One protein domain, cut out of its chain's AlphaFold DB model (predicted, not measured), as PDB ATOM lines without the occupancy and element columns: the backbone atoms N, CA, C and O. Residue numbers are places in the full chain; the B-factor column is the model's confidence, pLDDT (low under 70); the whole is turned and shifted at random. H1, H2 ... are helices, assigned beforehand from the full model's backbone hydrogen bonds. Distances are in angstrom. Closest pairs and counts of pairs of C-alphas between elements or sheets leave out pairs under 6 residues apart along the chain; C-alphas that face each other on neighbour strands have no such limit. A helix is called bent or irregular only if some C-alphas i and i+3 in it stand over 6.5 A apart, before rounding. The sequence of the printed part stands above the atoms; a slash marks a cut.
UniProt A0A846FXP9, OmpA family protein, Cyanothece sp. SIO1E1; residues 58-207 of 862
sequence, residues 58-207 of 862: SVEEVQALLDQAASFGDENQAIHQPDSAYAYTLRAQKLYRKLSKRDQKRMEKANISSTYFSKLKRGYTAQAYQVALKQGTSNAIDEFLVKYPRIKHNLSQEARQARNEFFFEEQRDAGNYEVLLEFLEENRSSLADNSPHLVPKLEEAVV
ATOM      1  N   SER A  58     140.607   3.750   8.517       85.69
ATOM      2  CA  SER A  58     140.903   2.441   9.113       85.69
ATOM      3  C   SER A  58     139.808   1.981  10.085       85.69
ATOM      4  O   SER A  58     138.986   2.773  10.556       85.69
ATOM      5  N   VAL A  59     139.783   0.679  10.397       86.12
ATOM      6  CA  VAL A  59     138.862   0.113  11.401       86.12
ATOM      7  C   VAL A  59     139.157   0.699  12.784       86.12
ATOM      8  O   VAL A  59     138.237   1.003  13.541       86.12
ATOM      9  N   GLU A  60     140.437   0.909  13.079       88.12
ATOM     10  CA  GLU A  60     140.957   1.442  14.333       88.12
ATOM     11  C   GLU A  60     140.488   2.888  14.570       88.12
ATOM     12  O   GLU A  60     140.083   3.225  15.679       88.12
ATOM     13  N   GLU A  61     140.434   3.728  13.530       85.75
ATOM     14  CA  GLU A  61     139.890   5.094  13.627       85.75
ATOM     15  C   GLU A  61     138.382   5.117  13.913       85.75
ATOM     16  O   GLU A  61     137.900   5.980  14.652       85.75
ATOM     17  N   VAL A  62     137.615   4.182  13.338       89.12
ATOM     18  CA  VAL A  62     136.181   4.057  13.641       89.12
ATOM     19  C   VAL A  62     135.984   3.584  15.080       89.12
ATOM     20  O   VAL A  62     135.120   4.128  15.769       89.12
ATOM     21  N   GLN A  63     136.788   2.623  15.545       89.56
ATOM     22  CA  GLN A  63     136.729   2.121  16.917       89.56
ATOM     23  C   GLN A  63     137.120   3.199  17.933       89.56
ATOM     24  O   GLN A  63     136.372   3.424  18.874       89.56
ATOM     25  N   ALA A  64     138.192   3.958  17.687       89.19
ATOM     26  CA  ALA A  64     138.613   5.046  18.568       89.19
ATOM     27  C   ALA A  64     137.518   6.115  18.745       89.19
ATOM     28  O   ALA A  64     137.294   6.608  19.847       89.19
ATOM     29  N   LEU A  65     136.787   6.457  17.675       91.44
ATOM     30  CA  LEU A  65     135.641   7.369  17.771       91.44
ATOM     31  C   LEU A  65     134.446   6.750  18.510       91.44
ATOM     32  O   LEU A  65     133.693   7.484  19.143       91.44
ATOM     33  N   LEU A  66     134.245   5.432  18.418       90.94
ATOM     34  CA  LEU A  66     133.214   4.726  19.184       90.94
ATOM     35  C   LEU A  66     133.570   4.637  20.672       90.94
ATOM     36  O   LEU A  66     132.678   4.800  21.497       90.94
ATOM     37  N   ASP A  67     134.844   4.458  21.010       90.25
ATOM     38  CA  ASP A  67     135.325   4.437  22.394       90.25
ATOM     39  C   ASP A  67     135.186   5.827  23.034       90.25
ATOM     40  O   ASP A  67     134.688   5.951  24.151       90.25
ATOM     41  N   GLN A  68     135.512   6.888  22.284       89.88
ATOM     42  CA  GLN A  68     135.233   8.274  22.685       89.88
ATOM     43  C   GLN A  68     133.727   8.536  22.824       89.88
ATOM     44  O   GLN A  68     133.283   9.172  23.775       89.88
ATOM     45  N   ALA A  69     132.904   8.031  21.900       90.25
ATOM     46  CA  ALA A  69     131.455   8.151  22.034       90.25
ATOM     47  C   ALA A  69     130.936   7.446  23.300       90.25
ATOM     48  O   ALA A  69     130.078   7.988  23.991       90.25
ATOM     49  N   ALA A  70     131.478   6.270  23.623       88.62
ATOM     50  CA  ALA A  70     131.122   5.516  24.817       88.62
ATOM     51  C   ALA A  70     131.533   6.240  26.105       88.62
ATOM     52  O   ALA A  70     130.721   6.292  27.024       88.62
ATOM     53  N   SER A  71     132.721   6.858  26.160       88.00
ATOM     54  CA  SER A  71     133.165   7.600  27.350       88.00
ATOM     55  C   SER A  71     132.274   8.805  27.651       88.00
ATOM     56  O   SER A  71     131.880   9.004  28.794       88.00
ATOM     57  N   PHE A  72     131.886   9.577  26.631       88.06
ATOM     58  CA  PHE A  72     130.971  10.710  26.818       88.06
ATOM     59  C   PHE A  72     129.520  10.286  27.098       88.06
ATOM     60  O   PHE A  72     128.749  11.068  27.646       88.06
ATOM     61  N   GLY A  73     129.131   9.076  26.694       85.25
ATOM     62  CA  GLY A  73     127.772   8.555  26.846       85.25
ATOM     63  C   GLY A  73     127.526   7.738  28.118       85.25
ATOM     64  O   GLY A  73     126.398   7.299  28.341       85.25
ATOM     65  N   ASP A  74     128.556   7.506  28.932       86.31
ATOM     66  CA  ASP A  74     128.445   6.788  30.203       86.31
ATOM     67  C   ASP A  74     127.824   7.702  31.270       86.31
ATOM     68  O   ASP A  74     128.358   8.765  31.586       86.31
ATOM     69  N   GLU A  75     126.662   7.312  31.792       78.44
ATOM     70  CA  GLU A  75     125.899   8.087  32.782       78.44
ATOM     71  C   GLU A  75     126.585   8.140  34.154       78.44
ATOM     72  O   GLU A  75     126.283   9.026  34.952       78.44
ATOM     73  N   ASN A  76     127.530   7.232  34.425       77.75
ATOM     74  CA  ASN A  76     128.247   7.167  35.700       77.75
ATOM     75  C   ASN A  76     129.542   7.992  35.712       77.75
ATOM     76  O   ASN A  76     130.226   8.050  36.736       77.75
ATOM     77  N   GLN A  77     129.910   8.620  34.590       76.06
ATOM     78  CA  GLN A  77     131.104   9.456  34.512       76.06
ATOM     79  C   GLN A  77     130.812  10.915  34.860       76.06
ATOM     80  O   GLN A  77     129.767  11.467  34.526       76.06
ATOM     81  N   ALA A  78     131.802  11.577  35.464       63.78
ATOM     82  CA  ALA A  78     131.729  12.997  35.814       63.78
ATOM     83  C   ALA A  78     131.535  13.927  34.595       63.78
ATOM     84  O   ALA A  78     131.097  15.063  34.755       63.78
ATOM     85  N   ILE A  79     131.851  13.455  33.383       70.38
ATOM     86  CA  ILE A  79     131.764  14.201  32.117       70.38
ATOM     87  C   ILE A  79     130.719  13.542  31.197       70.38
ATOM     88  O   ILE A  79     130.979  13.259  30.028       70.38
ATOM     89  N   HIS A  80     129.526  13.258  31.723       83.88
ATOM     90  CA  HIS A  80     128.415  12.770  30.904       83.88
ATOM     91  C   HIS A  80     127.957  13.863  29.916       83.88
ATOM     92  O   HIS A  80     127.373  14.874  30.312       83.88
ATOM     93  N   GLN A  81     128.243  13.680  28.623       88.06
ATOM     94  CA  GLN A  81     127.952  14.628  27.543       88.06
ATOM     95  C   GLN A  81     127.338  13.898  26.338       88.06
ATOM     96  O   GLN A  81     128.028  13.600  25.353       88.06
ATOM     97  N   PRO A  82     126.024  13.630  26.363       88.81
ATOM     98  CA  PRO A  82     125.364  12.835  25.326       88.81
ATOM     99  C   PRO A  82     125.427  13.482  23.933       88.81
ATOM    100  O   PRO A  82     125.462  12.783  22.920       88.81
ATOM    101  N   ASP A  83     125.535  14.810  23.861       88.56
ATOM    102  CA  ASP A  83     125.746  15.536  22.607       88.56
ATOM    103  C   ASP A  83     127.097  15.229  21.957       88.56
ATOM    104  O   ASP A  83     127.176  14.988  20.748       88.56
ATOM    105  N   SER A  84     128.155  15.202  22.770       90.19
ATOM    106  CA  SER A  84     129.496  14.810  22.344       90.19
ATOM    107  C   SER A  84     129.473  13.350  21.891       90.19
ATOM    108  O   SER A  84     129.901  13.046  20.774       90.19
ATOM    109  N   ALA A  85     128.864  12.459  22.682       91.25
ATOM    110  CA  ALA A  85     128.702  11.045  22.341       91.25
ATOM    111  C   ALA A  85     127.984  10.837  20.993       91.25
ATOM    112  O   ALA A  85     128.439  10.076  20.126       91.25
ATOM    113  N   TYR A  86     126.896  11.574  20.755       91.69
ATOM    114  CA  TYR A  86     126.168  11.558  19.489       91.69
ATOM    115  C   TYR A  86     127.025  12.063  18.319       91.69
ATOM    116  O   TYR A  86     127.050  11.430  17.255       91.69
ATOM    117  N   ALA A  87     127.753  13.169  18.495       90.62
ATOM    118  CA  ALA A  87     128.613  13.749  17.464       90.62
ATOM    119  C   ALA A  87     129.757  12.800  17.063       90.62
ATOM    120  O   ALA A  87     129.988  12.579  15.865       90.62
ATOM    121  N   TYR A  88     130.418  12.175  18.042       92.25
ATOM    122  CA  TYR A  88     131.443  11.157  17.797       92.25
ATOM    123  C   TYR A  88     130.865   9.926  17.098       92.25
ATOM    124  O   TYR A  88     131.431   9.473  16.102       92.25
ATOM    125  N   THR A  89     129.680   9.460  17.505       92.50
ATOM    126  CA  THR A  89     128.981   8.357  16.825       92.50
ATOM    127  C   THR A  89     128.637   8.703  15.374       92.50
ATOM    128  O   THR A  89     128.767   7.866  14.476       92.50
ATOM    129  N   LEU A  90     128.215   9.943  15.103       90.81
ATOM    130  CA  LEU A  90     127.923  10.413  13.751       90.81
ATOM    131  C   LEU A  90     129.191  10.459  12.886       90.81
ATOM    132  O   LEU A  90     129.153  10.074  11.713       90.81
ATOM    133  N   ARG A  91     130.318  10.902  13.455       92.31
ATOM    134  CA  ARG A  91     131.625  10.901  12.784       92.31
ATOM    135  C   ARG A  91     132.104   9.473  12.510       92.31
ATOM    136  O   ARG A  91     132.483   9.188  11.375       92.31
ATOM    137  N   ALA A  92     131.983   8.574  13.486       92.25
ATOM    138  CA  ALA A  92     132.295   7.154  13.343       92.25
ATOM    139  C   ALA A  92     131.448   6.507  12.237       92.25
ATOM    140  O   ALA A  92     131.985   5.849  11.353       92.25
ATOM    141  N   GLN A  93     130.139   6.789  12.191       93.69
ATOM    142  CA  GLN A  93     129.255   6.297  11.129       93.69
ATOM    143  C   GLN A  93     129.661   6.817   9.739       93.69
ATOM    144  O   GLN A  93     129.590   6.078   8.754       93.69
ATOM    145  N   LYS A  94     130.069   8.091   9.630       91.88
ATOM    146  CA  LYS A  94     130.557   8.671   8.366       91.88
ATOM    147  C   LYS A  94     131.845   7.993   7.895       91.88
ATOM    148  O   LYS A  94     131.965   7.748   6.697       91.88
ATOM    149  N   LEU A  95     132.776   7.692   8.804       91.38
ATOM    150  CA  LEU A  95     134.008   6.967   8.473       91.38
ATOM    151  C   LEU A  95     133.731   5.500   8.130       91.38
ATOM    152  O   LEU A  95     134.193   5.040   7.092       91.38
ATOM    153  N   TYR A  96     132.881   4.815   8.900       91.88
ATOM    154  CA  TYR A  96     132.437   3.444   8.628       91.88
ATOM    155  C   TYR A  96     131.916   3.278   7.192       91.88
ATOM    156  O   TYR A  96     132.314   2.360   6.478       91.88
ATOM    157  N   ARG A  97     131.083   4.216   6.715       90.31
ATOM    158  CA  ARG A  97     130.545   4.205   5.338       90.31
ATOM    159  C   ARG A  97     131.611   4.359   4.249       90.31
ATOM    160  O   ARG A  97     131.346   3.988   3.111       90.31
ATOM    161  N   LYS A  98     132.773   4.922   4.585       90.75
ATOM    162  CA  LYS A  98     133.914   5.119   3.679       90.75
ATOM    163  C   LYS A  98     134.940   3.979   3.743       90.75
ATOM    164  O   LYS A  98     135.857   3.978   2.929       90.75
ATOM    165  N   LEU A  99     134.802   3.037   4.683       88.88
ATOM    166  CA  LEU A  99     135.651   1.845   4.768       88.88
ATOM    167  C   LEU A  99     135.470   0.924   3.551       88.88
ATOM    168  O   LEU A  99     134.431   0.933   2.886       88.88
ATOM    169  N   SER A 100     136.465   0.068   3.301       89.38
ATOM    170  CA  SER A 100     136.360  -0.988   2.292       89.38
ATOM    171  C   SER A 100     135.263  -2.007   2.660       89.38
ATOM    172  O   SER A 100     134.987  -2.245   3.837       89.38
ATOM    173  N   LYS A 101     134.662  -2.685   1.667       87.00
ATOM    174  CA  LYS A 101     133.650  -3.738   1.921       87.00
ATOM    175  C   LYS A 101     134.180  -4.875   2.809       87.00
ATOM    176  O   LYS A 101     133.415  -5.480   3.559       87.00
ATOM    177  N   ARG A 102     135.484  -5.175   2.728       88.69
ATOM    178  CA  ARG A 102     136.146  -6.191   3.562       88.69
ATOM    179  C   ARG A 102     136.179  -5.760   5.029       88.69
ATOM    180  O   ARG A 102     135.876  -6.572   5.900       88.69
ATOM    181  N   ASP A 103     136.495  -4.494   5.281       88.94
ATOM    182  CA  ASP A 103     136.619  -3.938   6.631       88.94
ATOM    183  C   ASP A 103     135.258  -3.687   7.280       88.94
ATOM    184  O   ASP A 103     135.079  -3.999   8.455       88.94
ATOM    185  N   GLN A 104     134.254  -3.262   6.505       88.19
ATOM    186  CA  GLN A 104     132.863  -3.220   6.973       88.19
ATOM    187  C   GLN A 104     132.397  -4.611   7.426       88.19
ATOM    188  O   GLN A 104     131.919  -4.757   8.545       88.19
ATOM    189  N   LYS A 105     132.649  -5.666   6.632       88.38
ATOM    190  CA  LYS A 105     132.306  -7.052   7.005       88.38
ATOM    191  C   LYS A 105     133.077  -7.546   8.241       88.38
ATOM    192  O   LYS A 105     132.567  -8.375   8.995       88.38
ATOM    193  N   ARG A 106     134.307  -7.061   8.460       89.31
ATOM    194  CA  ARG A 106     135.102  -7.345   9.671       89.31
ATOM    195  C   ARG A 106     134.469  -6.703  10.908       89.31
ATOM    196  O   ARG A 106     134.338  -7.381  11.921       89.31
ATOM    197  N   MET A 107     134.039  -5.448  10.813       89.25
ATOM    198  CA  MET A 107     133.333  -4.753  11.895       89.25
ATOM    199  C   MET A 107     131.933  -5.331  12.150       89.25
ATOM    200  O   MET A 107     131.532  -5.473  13.302       89.25
ATOM    201  N   GLU A 108     131.222  -5.775  11.110       90.56
ATOM    202  CA  GLU A 108     129.927  -6.458  11.251       90.56
ATOM    203  C   GLU A 108     130.047  -7.778  12.021       90.56
ATOM    204  O   GLU A 108     129.187  -8.072  12.848       90.56
ATOM    205  N   LYS A 109     131.136  -8.541  11.833       89.81
ATOM    206  CA  LYS A 109     131.441  -9.722  12.667       89.81
ATOM    207  C   LYS A 109     131.684  -9.367  14.139       89.81
ATOM    208  O   LYS A 109     131.472 -10.214  14.998       89.81
ATOM    209  N   ALA A 110     132.105  -8.135  14.419       86.19
ATOM    210  CA  ALA A 110     132.213  -7.573  15.764       86.19
ATOM    211  C   ALA A 110     130.915  -6.865  16.216       86.19
ATOM    212  O   ALA A 110     130.930  -6.098  17.173       86.19
ATOM    213  N   ASN A 111     129.786  -7.114  15.538       90.62
ATOM    214  CA  ASN A 111     128.466  -6.520  15.787       90.62
ATOM    215  C   ASN A 111     128.364  -4.999  15.562       90.62
ATOM    216  O   ASN A 111     127.370  -4.378  15.948       90.62
ATOM    217  N   ILE A 112     129.337  -4.390  14.878       90.44
ATOM    218  CA  ILE A 112     129.330  -2.969  14.516       90.44
ATOM    219  C   ILE A 112     128.856  -2.840  13.066       90.44
ATOM    220  O   ILE A 112     129.633  -2.909  12.119       90.44
ATOM    221  N   SER A 113     127.546  -2.666  12.899       90.06
ATOM    222  CA  SER A 113     126.877  -2.511  11.603       90.06
ATOM    223  C   SER A 113     126.208  -1.138  11.462       90.06
ATOM    224  O   SER A 113     126.111  -0.357  12.411       90.06
ATOM    225  N   SER A 114     125.635  -0.831  10.295       86.06
ATOM    226  CA  SER A 114     124.845   0.403  10.111       86.06
ATOM    227  C   SER A 114     123.683   0.549  11.116       86.06
ATOM    228  O   SER A 114     123.330   1.673  11.501       86.06
ATOM    229  N   THR A 115     123.095  -0.565  11.571       87.75
ATOM    230  CA  THR A 115     122.027  -0.560  12.584       87.75
ATOM    231  C   THR A 115     122.569  -0.307  13.991       87.75
ATOM    232  O   THR A 115     121.891   0.366  14.770       87.75
ATOM    233  N   TYR A 116     123.806  -0.725  14.289       92.44
ATOM    234  CA  TYR A 116     124.507  -0.434  15.546       92.44
ATOM    235  C   TYR A 116     124.673   1.076  15.775       92.44
ATOM    236  O   TYR A 116     124.175   1.599  16.772       92.44
ATOM    237  N   PHE A 117     125.230   1.818  14.807       92.00
ATOM    238  CA  PHE A 117     125.341   3.287  14.903       92.00
ATOM    239  C   PHE A 117     123.976   3.962  15.073       92.00
ATOM    240  O   PHE A 117     123.838   4.966  15.765       92.00
ATOM    241  N   SER A 118     122.943   3.411  14.434       88.75
ATOM    242  CA  SER A 118     121.576   3.923  14.556       88.75
ATOM    243  C   SER A 118     120.964   3.620  15.929       88.75
ATOM    244  O   SER A 118     120.093   4.359  16.381       88.75
ATOM    245  N   LYS A 119     121.386   2.547  16.611       90.31
ATOM    246  CA  LYS A 119     121.007   2.240  18.000       90.31
ATOM    247  C   LYS A 119     121.730   3.167  18.981       90.31
ATOM    248  O   LYS A 119     121.047   3.776  19.794       90.31
ATOM    249  N   LEU A 120     123.046   3.346  18.840       91.38
ATOM    250  CA  LEU A 120     123.835   4.254  19.683       91.38
ATOM    251  C   LEU A 120     123.341   5.697  19.603       91.38
ATOM    252  O   LEU A 120     123.013   6.287  20.622       91.38
ATOM    253  N   LYS A 121     123.171   6.235  18.388       91.19
ATOM    254  CA  LYS A 121     122.622   7.585  18.205       91.19
ATOM    255  C   LYS A 121     121.255   7.753  18.864       91.19
ATOM    256  O   LYS A 121     121.023   8.772  19.486       91.19
ATOM    257  N   ARG A 122     120.368   6.754  18.764       88.56
ATOM    258  CA  ARG A 122     119.068   6.789  19.458       88.56
ATOM    259  C   ARG A 122     119.227   6.793  20.979       88.56
ATOM    260  O   ARG A 122     118.498   7.528  21.631       88.56
ATOM    261  N   GLY A 123     120.153   5.999  21.516       90.06
ATOM    262  CA  GLY A 123     120.470   5.979  22.946       90.06
ATOM    263  C   GLY A 123     120.978   7.334  23.436       90.06
ATOM    264  O   GLY A 123     120.397   7.903  24.350       90.06
ATOM    265  N   TYR A 124     121.974   7.906  22.757       92.38
ATOM    266  CA  TYR A 124     122.529   9.213  23.121       92.38
ATOM    267  C   TYR A 124     121.532  10.356  22.940       92.38
ATOM    268  O   TYR A 124     121.489  11.257  23.764       92.38
ATOM    269  N   THR A 125     120.660  10.307  21.929       92.31
ATOM    270  CA  THR A 125     119.577  11.293  21.824       92.31
ATOM    271  C   THR A 125     118.561  11.163  22.964       92.31
ATOM    272  O   THR A 125     118.089  12.179  23.461       92.31
ATOM    273  N   ALA A 126     118.244   9.948  23.428       90.75
ATOM    274  CA  ALA A 126     117.390   9.764  24.604       90.75
ATOM    275  C   ALA A 126     118.063  10.285  25.890       90.75
ATOM    276  O   ALA A 126     117.405  10.929  26.698       90.75
ATOM    277  N   GLN A 127     119.373  10.085  26.050       91.56
ATOM    278  CA  GLN A 127     120.138  10.661  27.162       91.56
ATOM    279  C   GLN A 127     120.191  12.194  27.102       91.56
ATOM    280  O   GLN A 127     119.961  12.852  28.112       91.56
ATOM    281  N   ALA A 128     120.421  12.777  25.920       91.06
ATOM    282  CA  ALA A 128     120.395  14.229  25.728       91.06
ATOM    283  C   ALA A 128     119.029  14.828  26.087       91.06
ATOM    284  O   ALA A 128     118.969  15.880  26.720       91.06
ATOM    285  N   TYR A 129     117.940  14.125  25.765       93.44
ATOM    286  CA  TYR A 129     116.605  14.510  26.212       93.44
ATOM    287  C   TYR A 129     116.478  14.493  27.742       93.44
ATOM    288  O   TYR A 129     115.987  15.458  28.313       93.44
ATOM    289  N   GLN A 130     116.972  13.452  28.425       92.62
ATOM    290  CA  GLN A 130     116.955  13.397  29.895       92.62
ATOM    291  C   GLN A 130     117.779  14.521  30.538       92.62
ATOM    292  O   GLN A 130     117.389  15.056  31.574       92.62
ATOM    293  N   VAL A 131     118.901  14.914  29.925       90.75
ATOM    294  CA  VAL A 131     119.686  16.078  30.368       90.75
ATOM    295  C   VAL A 131     118.881  17.369  30.216       90.75
ATOM    296  O   VAL A 131     118.849  18.161  31.153       90.75
ATOM    297  N   ALA A 132     118.204  17.569  29.082       92.44
ATOM    298  CA  ALA A 132     117.350  18.736  28.865       92.44
ATOM    299  C   ALA A 132     116.156  18.765  29.839       92.44
ATOM    300  O   ALA A 132     115.869  19.800  30.432       92.44
ATOM    301  N   LEU A 133     115.521  17.614  30.088       92.88
ATOM    302  CA  LEU A 133     114.406  17.471  31.028       92.88
ATOM    303  C   LEU A 133     114.803  17.850  32.463       92.88
ATOM    304  O   LEU A 133     114.047  18.527  33.152       92.88
ATOM    305  N   LYS A 134     116.014  17.479  32.901       91.75
ATOM    306  CA  LYS A 134     116.550  17.841  34.226       91.75
ATOM    307  C   LYS A 134     116.790  19.342  34.411       91.75
ATOM    308  O   LYS A 134     116.850  19.785  35.553       91.75
ATOM    309  N   GLN A 135     116.947  20.110  33.331       92.25
ATOM    310  CA  GLN A 135     117.086  21.568  33.428       92.25
ATOM    311  C   GLN A 135     115.759  22.254  33.762       92.25
ATOM    312  O   GLN A 135     115.781  23.374  34.261       92.25
ATOM    313  N   GLY A 136     114.624  21.597  33.502       92.06
ATOM    314  CA  GLY A 136     113.315  22.071  33.943       92.06
ATOM    315  C   GLY A 136     112.819  23.348  33.261       92.06
ATOM    316  O   GLY A 136     112.064  24.083  33.885       92.06
ATOM    317  N   THR A 137     113.265  23.653  32.034       94.50
ATOM    318  CA  THR A 137     112.843  24.865  31.303       94.50
ATOM    319  C   THR A 137     112.387  24.558  29.884       94.50
ATOM    320  O   THR A 137     112.884  23.627  29.242       94.50
ATOM    321  N   SER A 138     111.475  25.376  29.360       93.88
ATOM    322  CA  SER A 138     110.978  25.242  27.986       93.88
ATOM    323  C   SER A 138     112.097  25.441  26.954       93.88
ATOM    324  O   SER A 138     112.220  24.652  26.013       93.88
ATOM    325  N   ASN A 139     112.984  26.414  27.194       94.81
ATOM    326  CA  ASN A 139     114.128  26.715  26.332       94.81
ATOM    327  C   ASN A 139     115.112  25.537  26.216       94.81
ATOM    328  O   ASN A 139     115.597  25.254  25.123       94.81
ATOM    329  N   ALA A 140     115.384  24.810  27.307       93.88
ATOM    330  CA  ALA A 140     116.267  23.641  27.259       93.88
ATOM    331  C   ALA A 140     115.725  22.542  26.329       93.88
ATOM    332  O   ALA A 140     116.485  21.875  25.618       93.88
ATOM    333  N   ILE A 141     114.402  22.363  26.298       94.38
ATOM    334  CA  ILE A 141     113.759  21.399  25.405       94.38
ATOM    335  C   ILE A 141     113.722  21.910  23.957       94.38
ATOM    336  O   ILE A 141     113.956  21.123  23.035       94.38
ATOM    337  N   ASP A 142     113.491  23.208  23.740       92.94
ATOM    338  CA  ASP A 142     113.572  23.823  22.408       92.94
ATOM    339  C   ASP A 142     114.991  23.665  21.815       92.94
ATOM    340  O   ASP A 142     115.141  23.223  20.670       92.94
ATOM    341  N   GLU A 143     116.046  23.895  22.604       93.00
ATOM    342  CA  GLU A 143     117.440  23.650  22.199       93.00
ATOM    343  C   GLU A 143     117.688  22.180  21.818       93.00
ATOM    344  O   GLU A 143     118.331  21.895  20.799       93.00
ATOM    345  N   PHE A 144     117.133  21.233  22.583       94.25
ATOM    346  CA  PHE A 144     117.186  19.807  22.259       94.25
ATOM    347  C   PHE A 144     116.502  19.498  20.915       94.25
ATOM    348  O   PHE A 144     117.090  18.828  20.058       94.25
ATOM    349  N   LEU A 145     115.288  20.006  20.689       90.50
ATOM    350  CA  LEU A 145     114.528  19.770  19.456       90.50
ATOM    351  C   LEU A 145     115.239  20.341  18.218       90.50
ATOM    352  O   LEU A 145     115.278  19.681  17.176       90.50
ATOM    353  N   VAL A 146     115.861  21.518  18.341       91.44
ATOM    354  CA  VAL A 146     116.673  22.135  17.277       91.44
ATOM    355  C   VAL A 146     117.918  21.300  16.976       91.44
ATOM    356  O   VAL A 146     118.261  21.076  15.810       91.44
ATOM    357  N   LYS A 147     118.597  20.803  18.014       89.44
ATOM    358  CA  LYS A 147     119.827  20.008  17.880       89.44
ATOM    359  C   LYS A 147     119.575  18.622  17.282       89.44
ATOM    360  O   LYS A 147     120.434  18.089  16.570       89.44
ATOM    361  N   TYR A 148     118.391  18.055  17.515       88.94
ATOM    362  CA  TYR A 148     118.008  16.711  17.084       88.94
ATOM    363  C   TYR A 148     116.747  16.697  16.192       88.94
ATOM    364  O   TYR A 148     115.742  16.076  16.538       88.94
ATOM    365  N   PRO A 149     116.795  17.248  14.963       78.75
ATOM    366  CA  PRO A 149     115.608  17.410  14.112       78.75
ATOM    367  C   PRO A 149     115.069  16.099  13.505       78.75
ATOM    368  O   PRO A 149     114.023  16.088  12.861       78.75
ATOM    369  N   ARG A 150     115.793  14.978  13.641       81.00
ATOM    370  CA  ARG A 150     115.434  13.661  13.075       81.00
ATOM    371  C   ARG A 150     115.360  12.586  14.160       81.00
ATOM    372  O   ARG A 150     116.073  11.581  14.099       81.00
ATOM    373  N   ILE A 151     114.517  12.822  15.159       85.62
ATOM    374  CA  ILE A 151     114.233  11.884  16.254       85.62
ATOM    375  C   ILE A 151     113.017  11.010  15.965       85.62
ATOM    376  O   ILE A 151     112.239  11.264  15.048       85.62
ATOM    377  N   LYS A 152     112.879   9.919  16.728       83.19
ATOM    378  CA  LYS A 152     111.695   9.059  16.646       83.19
ATOM    379  C   LYS A 152     110.450   9.851  17.038       83.19
ATOM    380  O   LYS A 152     110.500  10.609  17.998       83.19
ATOM    381  N   HIS A 153     109.341   9.570  16.357       82.00
ATOM    382  CA  HIS A 153     108.049  10.212  16.590       82.00
ATOM    383  C   HIS A 153     107.673  10.287  18.080       82.00
ATOM    384  O   HIS A 153     107.450  11.378  18.580       82.00
ATOM    385  N   ASN A 154     107.722   9.166  18.808       85.06
ATOM    386  CA  ASN A 154     107.343   9.131  20.228       85.06
ATOM    387  C   ASN A 154     108.219  10.047  21.101       85.06
ATOM    388  O   ASN A 154     107.689  10.828  21.876       85.06
ATOM    389  N   LEU A 155     109.545  10.029  20.911       87.19
ATOM    390  CA  LEU A 155     110.458  10.906  21.658       87.19
ATOM    391  C   LEU A 155     110.258  12.384  21.283       87.19
ATOM    392  O   LEU A 155     110.403  13.267  22.117       87.19
ATOM    393  N   SER A 156     109.908  12.663  20.022       87.06
ATOM    394  CA  SER A 156     109.539  14.014  19.594       87.06
ATOM    395  C   SER A 156     108.251  14.496  20.248       87.06
ATOM    396  O   SER A 156     108.157  15.681  20.554       87.06
ATOM    397  N   GLN A 157     107.262  13.617  20.411       86.00
ATOM    398  CA  GLN A 157     106.013  13.942  21.097       86.00
ATOM    399  C   GLN A 157     106.260  14.182  22.587       86.00
ATOM    400  O   GLN A 157     105.848  15.222  23.086       86.00
ATOM    401  N   GLU A 158     107.008  13.299  23.255       89.88
ATOM    402  CA  GLU A 158     107.404  13.461  24.662       89.88
ATOM    403  C   GLU A 158     108.134  14.791  24.895       89.88
ATOM    404  O   GLU A 158     107.766  15.549  25.790       89.88
ATOM    405  N   ALA A 159     109.111  15.129  24.045       90.38
ATOM    406  CA  ALA A 159     109.830  16.393  24.153       90.38
ATOM    407  C   ALA A 159     108.917  17.607  23.923       90.38
ATOM    408  O   ALA A 159     108.957  18.563  24.690       90.38
ATOM    409  N   ARG A 160     108.041  17.579  22.912       89.69
ATOM    410  CA  ARG A 160     107.075  18.670  22.687       89.69
ATOM    411  C   ARG A 160     106.103  18.827  23.856       89.69
ATOM    412  O   ARG A 160     105.783  19.955  24.215       89.69
ATOM    413  N   GLN A 161     105.673  17.722  24.461       91.00
ATOM    414  CA  GLN A 161     104.833  17.753  25.651       91.00
ATOM    415  C   GLN A 161     105.564  18.409  26.829       91.00
ATOM    416  O   GLN A 161     105.045  19.373  27.384       91.00
ATOM    417  N   ALA A 162     106.781  17.962  27.157       92.38
ATOM    418  CA  ALA A 162     107.579  18.541  28.242       92.38
ATOM    419  C   ALA A 162     107.851  20.039  28.022       92.38
ATOM    420  O   ALA A 162     107.728  20.847  28.937       92.38
ATOM    421  N   ARG A 163     108.147  20.430  26.776       93.50
ATOM    422  CA  ARG A 163     108.314  21.833  26.383       93.50
ATOM    423  C   ARG A 163     107.070  22.667  26.680       93.50
ATOM    424  O   ARG A 163     107.188  23.766  27.214       93.50
ATOM    425  N   ASN A 164     105.888  22.163  26.319       92.94
ATOM    426  CA  ASN A 164     104.624  22.855  26.566       92.94
ATOM    427  C   ASN A 164     104.311  22.950  28.065       92.94
ATOM    428  O   ASN A 164     103.823  23.987  28.508       92.94
ATOM    429  N   GLU A 165     104.607  21.900  28.835       92.31
ATOM    430  CA  GLU A 165     104.423  21.877  30.290       92.31
ATOM    431  C   GLU A 165     105.306  22.920  30.984       92.31
ATOM    432  O   GLU A 165     104.771  23.770  31.698       92.31
ATOM    433  N   PHE A 166     106.613  22.948  30.697       94.38
ATOM    434  CA  PHE A 166     107.506  23.959  31.272       94.38
ATOM    435  C   PHE A 166     107.121  25.376  30.853       94.38
ATOM    436  O   PHE A 166     107.073  26.264  31.697       94.38
ATOM    437  N   PHE A 167     106.780  25.591  29.578       93.50
ATOM    438  CA  PHE A 167     106.364  26.914  29.109       93.50
ATOM    439  C   PHE A 167     105.119  27.399  29.859       93.50
ATOM    440  O   PHE A 167     105.056  28.545  30.300       93.50
ATOM    441  N   PHE A 168     104.127  26.524  30.024       91.88
ATOM    442  CA  PHE A 168     102.924  26.852  30.774       91.88
ATOM    443  C   PHE A 168     103.239  27.234  32.221       91.88
ATOM    444  O   PHE A 168     102.738  28.254  32.690       91.88
ATOM    445  N   GLU A 169     104.055  26.444  32.920       90.44
ATOM    446  CA  GLU A 169     104.429  26.706  34.313       90.44
ATOM    447  C   GLU A 169     105.192  28.027  34.455       90.44
ATOM    448  O   GLU A 169     104.794  28.873  35.256       90.44
ATOM    449  N   GLU A 170     106.194  28.258  33.604       91.88
ATOM    450  CA  GLU A 170     106.979  29.496  33.553       91.88
ATOM    451  C   GLU A 170     106.081  30.734  33.383       91.88
ATOM    452  O   GLU A 170     106.191  31.704  34.137       91.88
ATOM    453  N   GLN A 171     105.163  30.711  32.410       91.69
ATOM    454  CA  GLN A 171     104.313  31.869  32.110       91.69
ATOM    455  C   GLN A 171     103.164  32.047  33.111       91.69
ATOM    456  O   GLN A 171     102.789  33.183  33.420       91.69
ATOM    457  N   ARG A 172     102.611  30.950  33.642       86.44
ATOM    458  CA  ARG A 172     101.592  30.981  34.699       86.44
ATOM    459  C   ARG A 172     102.154  31.617  35.964       86.44
ATOM    460  O   ARG A 172     101.511  32.502  36.525       86.44
ATOM    461  N   ASP A 173     103.340  31.196  36.387       85.75
ATOM    462  CA  ASP A 173     103.958  31.681  37.622       85.75
ATOM    463  C   ASP A 173     104.414  33.144  37.478       85.75
ATOM    464  O   ASP A 173     104.337  33.914  38.437       85.75
ATOM    465  N   ALA A 174     104.767  33.567  36.259       84.31
ATOM    466  CA  ALA A 174     105.026  34.966  35.920       84.31
ATOM    467  C   ALA A 174     103.754  35.839  35.798       84.31
ATOM    468  O   ALA A 174     103.851  37.064  35.788       84.31
ATOM    469  N   GLY A 175     102.557  35.246  35.703       79.50
ATOM    470  CA  GLY A 175     101.298  35.979  35.510       79.50
ATOM    471  C   GLY A 175     101.118  36.575  34.105       79.50
ATOM    472  O   GLY A 175     100.336  37.514  33.924       79.50
ATOM    473  N   ASN A 176     101.812  36.037  33.099       85.81
ATOM    474  CA  ASN A 176     101.825  36.549  31.727       85.81
ATOM    475  C   ASN A 176     100.602  36.071  30.923       85.81
ATOM    476  O   ASN A 176     100.716  35.268  29.998       85.81
ATOM    477  N   TYR A 177      99.410  36.561  31.270       81.44
ATOM    478  CA  TYR A 177      98.164  36.080  30.655       81.44
ATOM    479  C   TYR A 177      98.108  36.283  29.130       81.44
ATOM    480  O   TYR A 177      97.572  35.424  28.440       81.44
ATOM    481  N   GLU A 178      98.636  37.399  28.606       83.94
ATOM    482  CA  GLU A 178      98.625  37.710  27.163       83.94
ATOM    483  C   GLU A 178      99.421  36.660  26.398       83.94
ATOM    484  O   GLU A 178      98.941  36.125  25.406       83.94
ATOM    485  N   VAL A 179     100.579  36.287  26.948       89.62
ATOM    486  CA  VAL A 179     101.454  35.251  26.401       89.62
ATOM    487  C   VAL A 179     100.783  33.878  26.464       89.62
ATOM    488  O   VAL A 179     100.842  33.119  25.504       89.62
ATOM    489  N   LEU A 180     100.111  33.548  27.572       88.12
ATOM    490  CA  LEU A 180      99.356  32.296  27.692       88.12
ATOM    491  C   LEU A 180      98.176  32.230  26.713       88.12
ATOM    492  O   LEU A 180      97.912  31.168  26.150       88.12
ATOM    493  N   LEU A 181      97.472  33.349  26.516       85.94
ATOM    494  CA  LEU A 181      96.353  33.457  25.585       85.94
ATOM    495  C   LEU A 181      96.834  33.307  24.141       85.94
ATOM    496  O   LEU A 181      96.295  32.473  23.421       85.94
ATOM    497  N   GLU A 182      97.866  34.052  23.747       90.25
ATOM    498  CA  GLU A 182      98.481  33.962  22.420       90.25
ATOM    499  C   GLU A 182      99.001  32.542  22.163       90.25
ATOM    500  O   GLU A 182      98.676  31.930  21.146       90.25
ATOM    501  N   PHE A 183      99.709  31.952  23.132       90.62
ATOM    502  CA  PHE A 183     100.194  30.579  23.028       90.62
ATOM    503  C   PHE A 183      99.055  29.575  22.820       90.62
ATOM    504  O   PHE A 183      99.149  28.714  21.942       90.62
ATOM    505  N   LEU A 184      97.976  29.689  23.598       88.12
ATOM    506  CA  LEU A 184      96.797  28.840  23.458       88.12
ATOM    507  C   LEU A 184      96.114  29.033  22.097       88.12
ATOM    508  O   LEU A 184      95.741  28.040  21.474       88.12
ATOM    509  N   GLU A 185      95.937  30.273  21.636       87.12
ATOM    510  CA  GLU A 185      95.254  30.591  20.376       87.12
ATOM    511  C   GLU A 185      96.047  30.103  19.159       87.12
ATOM    512  O   GLU A 185      95.479  29.462  18.272       87.12
ATOM    513  N   GLU A 186      97.361  30.310  19.144       91.62
ATOM    514  CA  GLU A 186      98.208  29.891  18.029       91.62
ATOM    515  C   GLU A 186      98.459  28.380  17.984       91.62
ATOM    516  O   GLU A 186      98.644  27.809  16.908       91.62
ATOM    517  N   ASN A 187      98.473  27.710  19.142       89.00
ATOM    518  CA  ASN A 187      98.908  26.315  19.243       89.00
ATOM    519  C   ASN A 187      97.778  25.344  19.594       89.00
ATOM    520  O   ASN A 187      98.061  24.168  19.817       89.00
ATOM    521  N   ARG A 188      96.507  25.774  19.607       86.88
ATOM    522  CA  ARG A 188      95.363  24.959  20.066       86.88
ATOM    523  C   ARG A 188      95.323  23.551  19.462       86.88
ATOM    524  O   ARG A 188      95.213  22.583  20.209       86.88
ATOM    525  N   SER A 189      95.453  23.421  18.140       88.06
ATOM    526  CA  SER A 189      95.440  22.111  17.466       88.06
ATOM    527  C   SER A 189      96.633  21.244  17.878       88.06
ATOM    528  O   SER A 189      96.470  20.082  18.230       88.06
ATOM    529  N   SER A 190      97.833  21.830  17.921       86.25
ATOM    530  CA  SER A 190      99.057  21.125  18.325       86.25
ATOM    531  C   SER A 190      99.027  20.705  19.800       86.25
ATOM    532  O   SER A 190      99.503  19.625  20.153       86.25
ATOM    533  N   LEU A 191      98.446  21.536  20.668       88.75
ATOM    534  CA  LEU A 191      98.234  21.236  22.081       88.75
ATOM    535  C   LEU A 191      97.218  20.110  22.258       88.75
ATOM    536  O   LEU A 191      97.446  19.234  23.082       88.75
ATOM    537  N   ALA A 192      96.144  20.080  21.469       86.75
ATOM    538  CA  ALA A 192      95.188  18.976  21.502       86.75
ATOM    539  C   ALA A 192      95.845  17.635  21.125       86.75
ATOM    540  O   ALA A 192      95.558  16.617  21.752       86.75
ATOM    541  N   ASP A 193      96.771  17.646  20.164       83.88
ATOM    542  CA  ASP A 193      97.453  16.435  19.702       83.88
ATOM    543  C   ASP A 193      98.563  15.960  20.655       83.88
ATOM    544  O   ASP A 193      98.750  14.758  20.844       83.88
ATOM    545  N   ASN A 194      99.332  16.889  21.237       82.31
ATOM    546  CA  ASN A 194     100.561  16.564  21.975       82.31
ATOM    547  C   ASN A 194     100.463  16.796  23.492       82.31
ATOM    548  O   ASN A 194     101.328  16.348  24.240       82.31
ATOM    549  N   SER A 195      99.475  17.552  23.973       88.38
ATOM    550  CA  SER A 195      99.319  17.923  25.390       88.38
ATOM    551  C   SER A 195      97.843  18.192  25.754       88.38
ATOM    552  O   SER A 195      97.525  19.263  26.281       88.38
ATOM    553  N   PRO A 196      96.907  17.261  25.473       88.12
ATOM    554  CA  PRO A 196      95.468  17.521  25.589       88.12
ATOM    555  C   PRO A 196      95.021  17.895  27.010       88.12
ATOM    556  O   PRO A 196      94.084  18.671  27.182       88.12
ATOM    557  N   HIS A 197      95.713  17.399  28.041       88.50
ATOM    558  CA  HIS A 197      95.477  17.745  29.450       88.50
ATOM    559  C   HIS A 197      95.877  19.182  29.804       88.50
ATOM    560  O   HIS A 197      95.431  19.699  30.829       88.50
ATOM    561  N   LEU A 198      96.723  19.822  28.993       89.88
ATOM    562  CA  LEU A 198      97.207  21.179  29.229       89.88
ATOM    563  C   LEU A 198      96.214  22.233  28.742       89.88
ATOM    564  O   LEU A 198      96.129  23.295  29.344       89.88
ATOM    565  N   VAL A 199      95.423  21.931  27.707       89.62
ATOM    566  CA  VAL A 199      94.399  22.842  27.165       89.62
ATOM    567  C   VAL A 199      93.453  23.369  28.258       89.62
ATOM    568  O   VAL A 199      93.400  24.585  28.425       89.62
ATOM    569  N   PRO A 200      92.776  22.531  29.073       91.19
ATOM    570  CA  PRO A 200      91.905  23.046  30.134       91.19
ATOM    571  C   PRO A 200      92.667  23.825  31.221       91.19
ATOM    572  O   PRO A 200      92.142  24.800  31.751       91.19
ATOM    573  N   LYS A 201      93.919  23.450  31.528       91.25
ATOM    574  CA  LYS A 201      94.762  24.178  32.495       91.25
ATOM    575  C   LYS A 201      95.159  25.565  31.981       91.25
ATOM    576  O   LYS A 201      95.191  26.516  32.758       91.25
ATOM    577  N   LEU A 202      95.454  25.674  30.687       90.88
ATOM    578  CA  LEU A 202      95.757  26.926  29.998       90.88
ATOM    579  C   LEU A 202      94.538  27.844  29.972       90.88
ATOM    580  O   LEU A 202      94.655  29.004  30.350       90.88
ATOM    581  N   GLU A 203      93.374  27.320  29.585       92.00
ATOM    582  CA  GLU A 203      92.111  28.071  29.583       92.00
ATOM    583  C   GLU A 203      91.805  28.638  30.980       92.00
ATOM    584  O   GLU A 203      91.552  29.837  31.125       92.00
ATOM    585  N   GLU A 204      91.920  27.812  32.025       93.56
ATOM    586  CA  GLU A 204      91.744  28.250  33.414       93.56
ATOM    587  C   GLU A 204      92.770  29.313  33.824       93.56
ATOM    588  O   GLU A 204      92.400  30.345  34.393       93.56
ATOM    589  N   ALA A 205      94.052  29.104  33.516       91.06
ATOM    590  CA  ALA A 205      95.107  30.056  33.849       91.06
ATOM    591  C   ALA A 205      94.921  31.405  33.144       91.06
ATOM    592  O   ALA A 205      95.157  32.441  33.766       91.06
ATOM    593  N   VAL A 206      94.467  31.410  31.886       90.06
ATOM    594  CA  VAL A 206      94.146  32.630  31.133       90.06
ATOM    595  C   VAL A 206      93.034  33.408  31.834       90.06
ATOM    596  O   VAL A 206      93.220  34.590  32.127       90.06
ATOM    597  N   VAL A 207      91.916  32.753  32.172       92.06
ATOM    598  CA  VAL A 207      90.783  33.410  32.849       92.06
ATOM    599  C   VAL A 207      91.202  33.949  34.216       92.06
ATOM    600  O   VAL A 207      90.996  35.130  34.502       92.06
TER     601      VAL A 207
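Overview. This is residues 58 to 207 of the 862 residues of the protein "OmpA family protein" of Cyanothece sp. SIO1E1 (UniProt A0A846FXP9). The model is a long row of helices folded back and forth: the H1-H2 hairpin makes one end, the long helices H4 and H6 with short H5 make the middle, and H7 and H8 make the other end. The small helix H3 sits at the tip beyond H1 and H2, at steep tilts of 43 degrees to H1 and 46 degrees to H2, while the helices that touch each other along the row stand at shallow tilts. The printed part has 150 residues with eight named helices, H1 to H8 in chain order, and no named strand; the class is all helix. H1, H2, H4, H5, H6, H7 and H8 form a bundle, up and down, each helix running against the one before it. The whole is loose, with a radius of gyration of the C-alphas of 20.0 A, and spans 66 by 32 by 18 A, only just a rod.

Arrangement. H6, residues 153 to 174, is the hub, touching four helices. With its residues 155 to 162 alone it only just touches H4, residues 114 to 135, with 3 pairs of C-alphas within 8 A; the closest, Tyr 129 and Ala 159, are 7.3 A apart. H5, residues 138 to 147, forms hairpins with both: its closest C-alphas are Ala 140 to Ala 132 of H4, 5.3 A, and Ser 138 to Arg 163 of H6, 4.6 A. H2, residues 82 to 96, touches H4 at a shallow tilt of 15 degrees, opposite ways, with the C-alphas of Pro 82 and Tyr 124 closest at 5.1 A. H1, residues 59 to 73, forms a hairpin with H2, the C-alphas of Ala 69 and Ala 85 being closest at 4.0 A. H3, residues 101 to 109, is close to H1 but not clearly touching; the closest C-alphas, Val 59 and Asp 103, are 6.6 A apart. H7, residues 177 to 194, forms a hairpin with H6, its closest C-alphas being Gln 161 and Asn 194 at 5.8 A. H8, residues 198 to 207, forms a hairpin with H7, the C-alphas of Tyr 177 and Val 206 being closest at 5.3 A. H8 only just touches H6, at residues 165 to 172 alone, with 3 pairs of C-alphas within 8 A; the closest are Arg 172 and Ala 205, 6.6 A apart. H1 and H8 are apart. Every O i to N i+4 pair is within hydrogen-bond range in H1 to H6 and H8, and 12 of 14 are in H7.

Along the chain. H1 begins at C-alpha 59, (138.862, 0.113, 11.401). H4 measures 32.4 A from first to last C-alpha, and H6 31.6 A. H7 is irregular: C-alphas 186 and 189 are 8.3 A apart, with a kink of 77 degrees near residue 188. H8 ends at C-alpha 207, (90.783, 33.410, 32.849).

Size, cuts and confidence. The two C-alphas farthest apart, those of Arg 102 and Val 207, are 67.0 A apart. The printed part has no cut and no long link. The mean pLDDT of the printed part is 89.0, with residue 78 alone under 70.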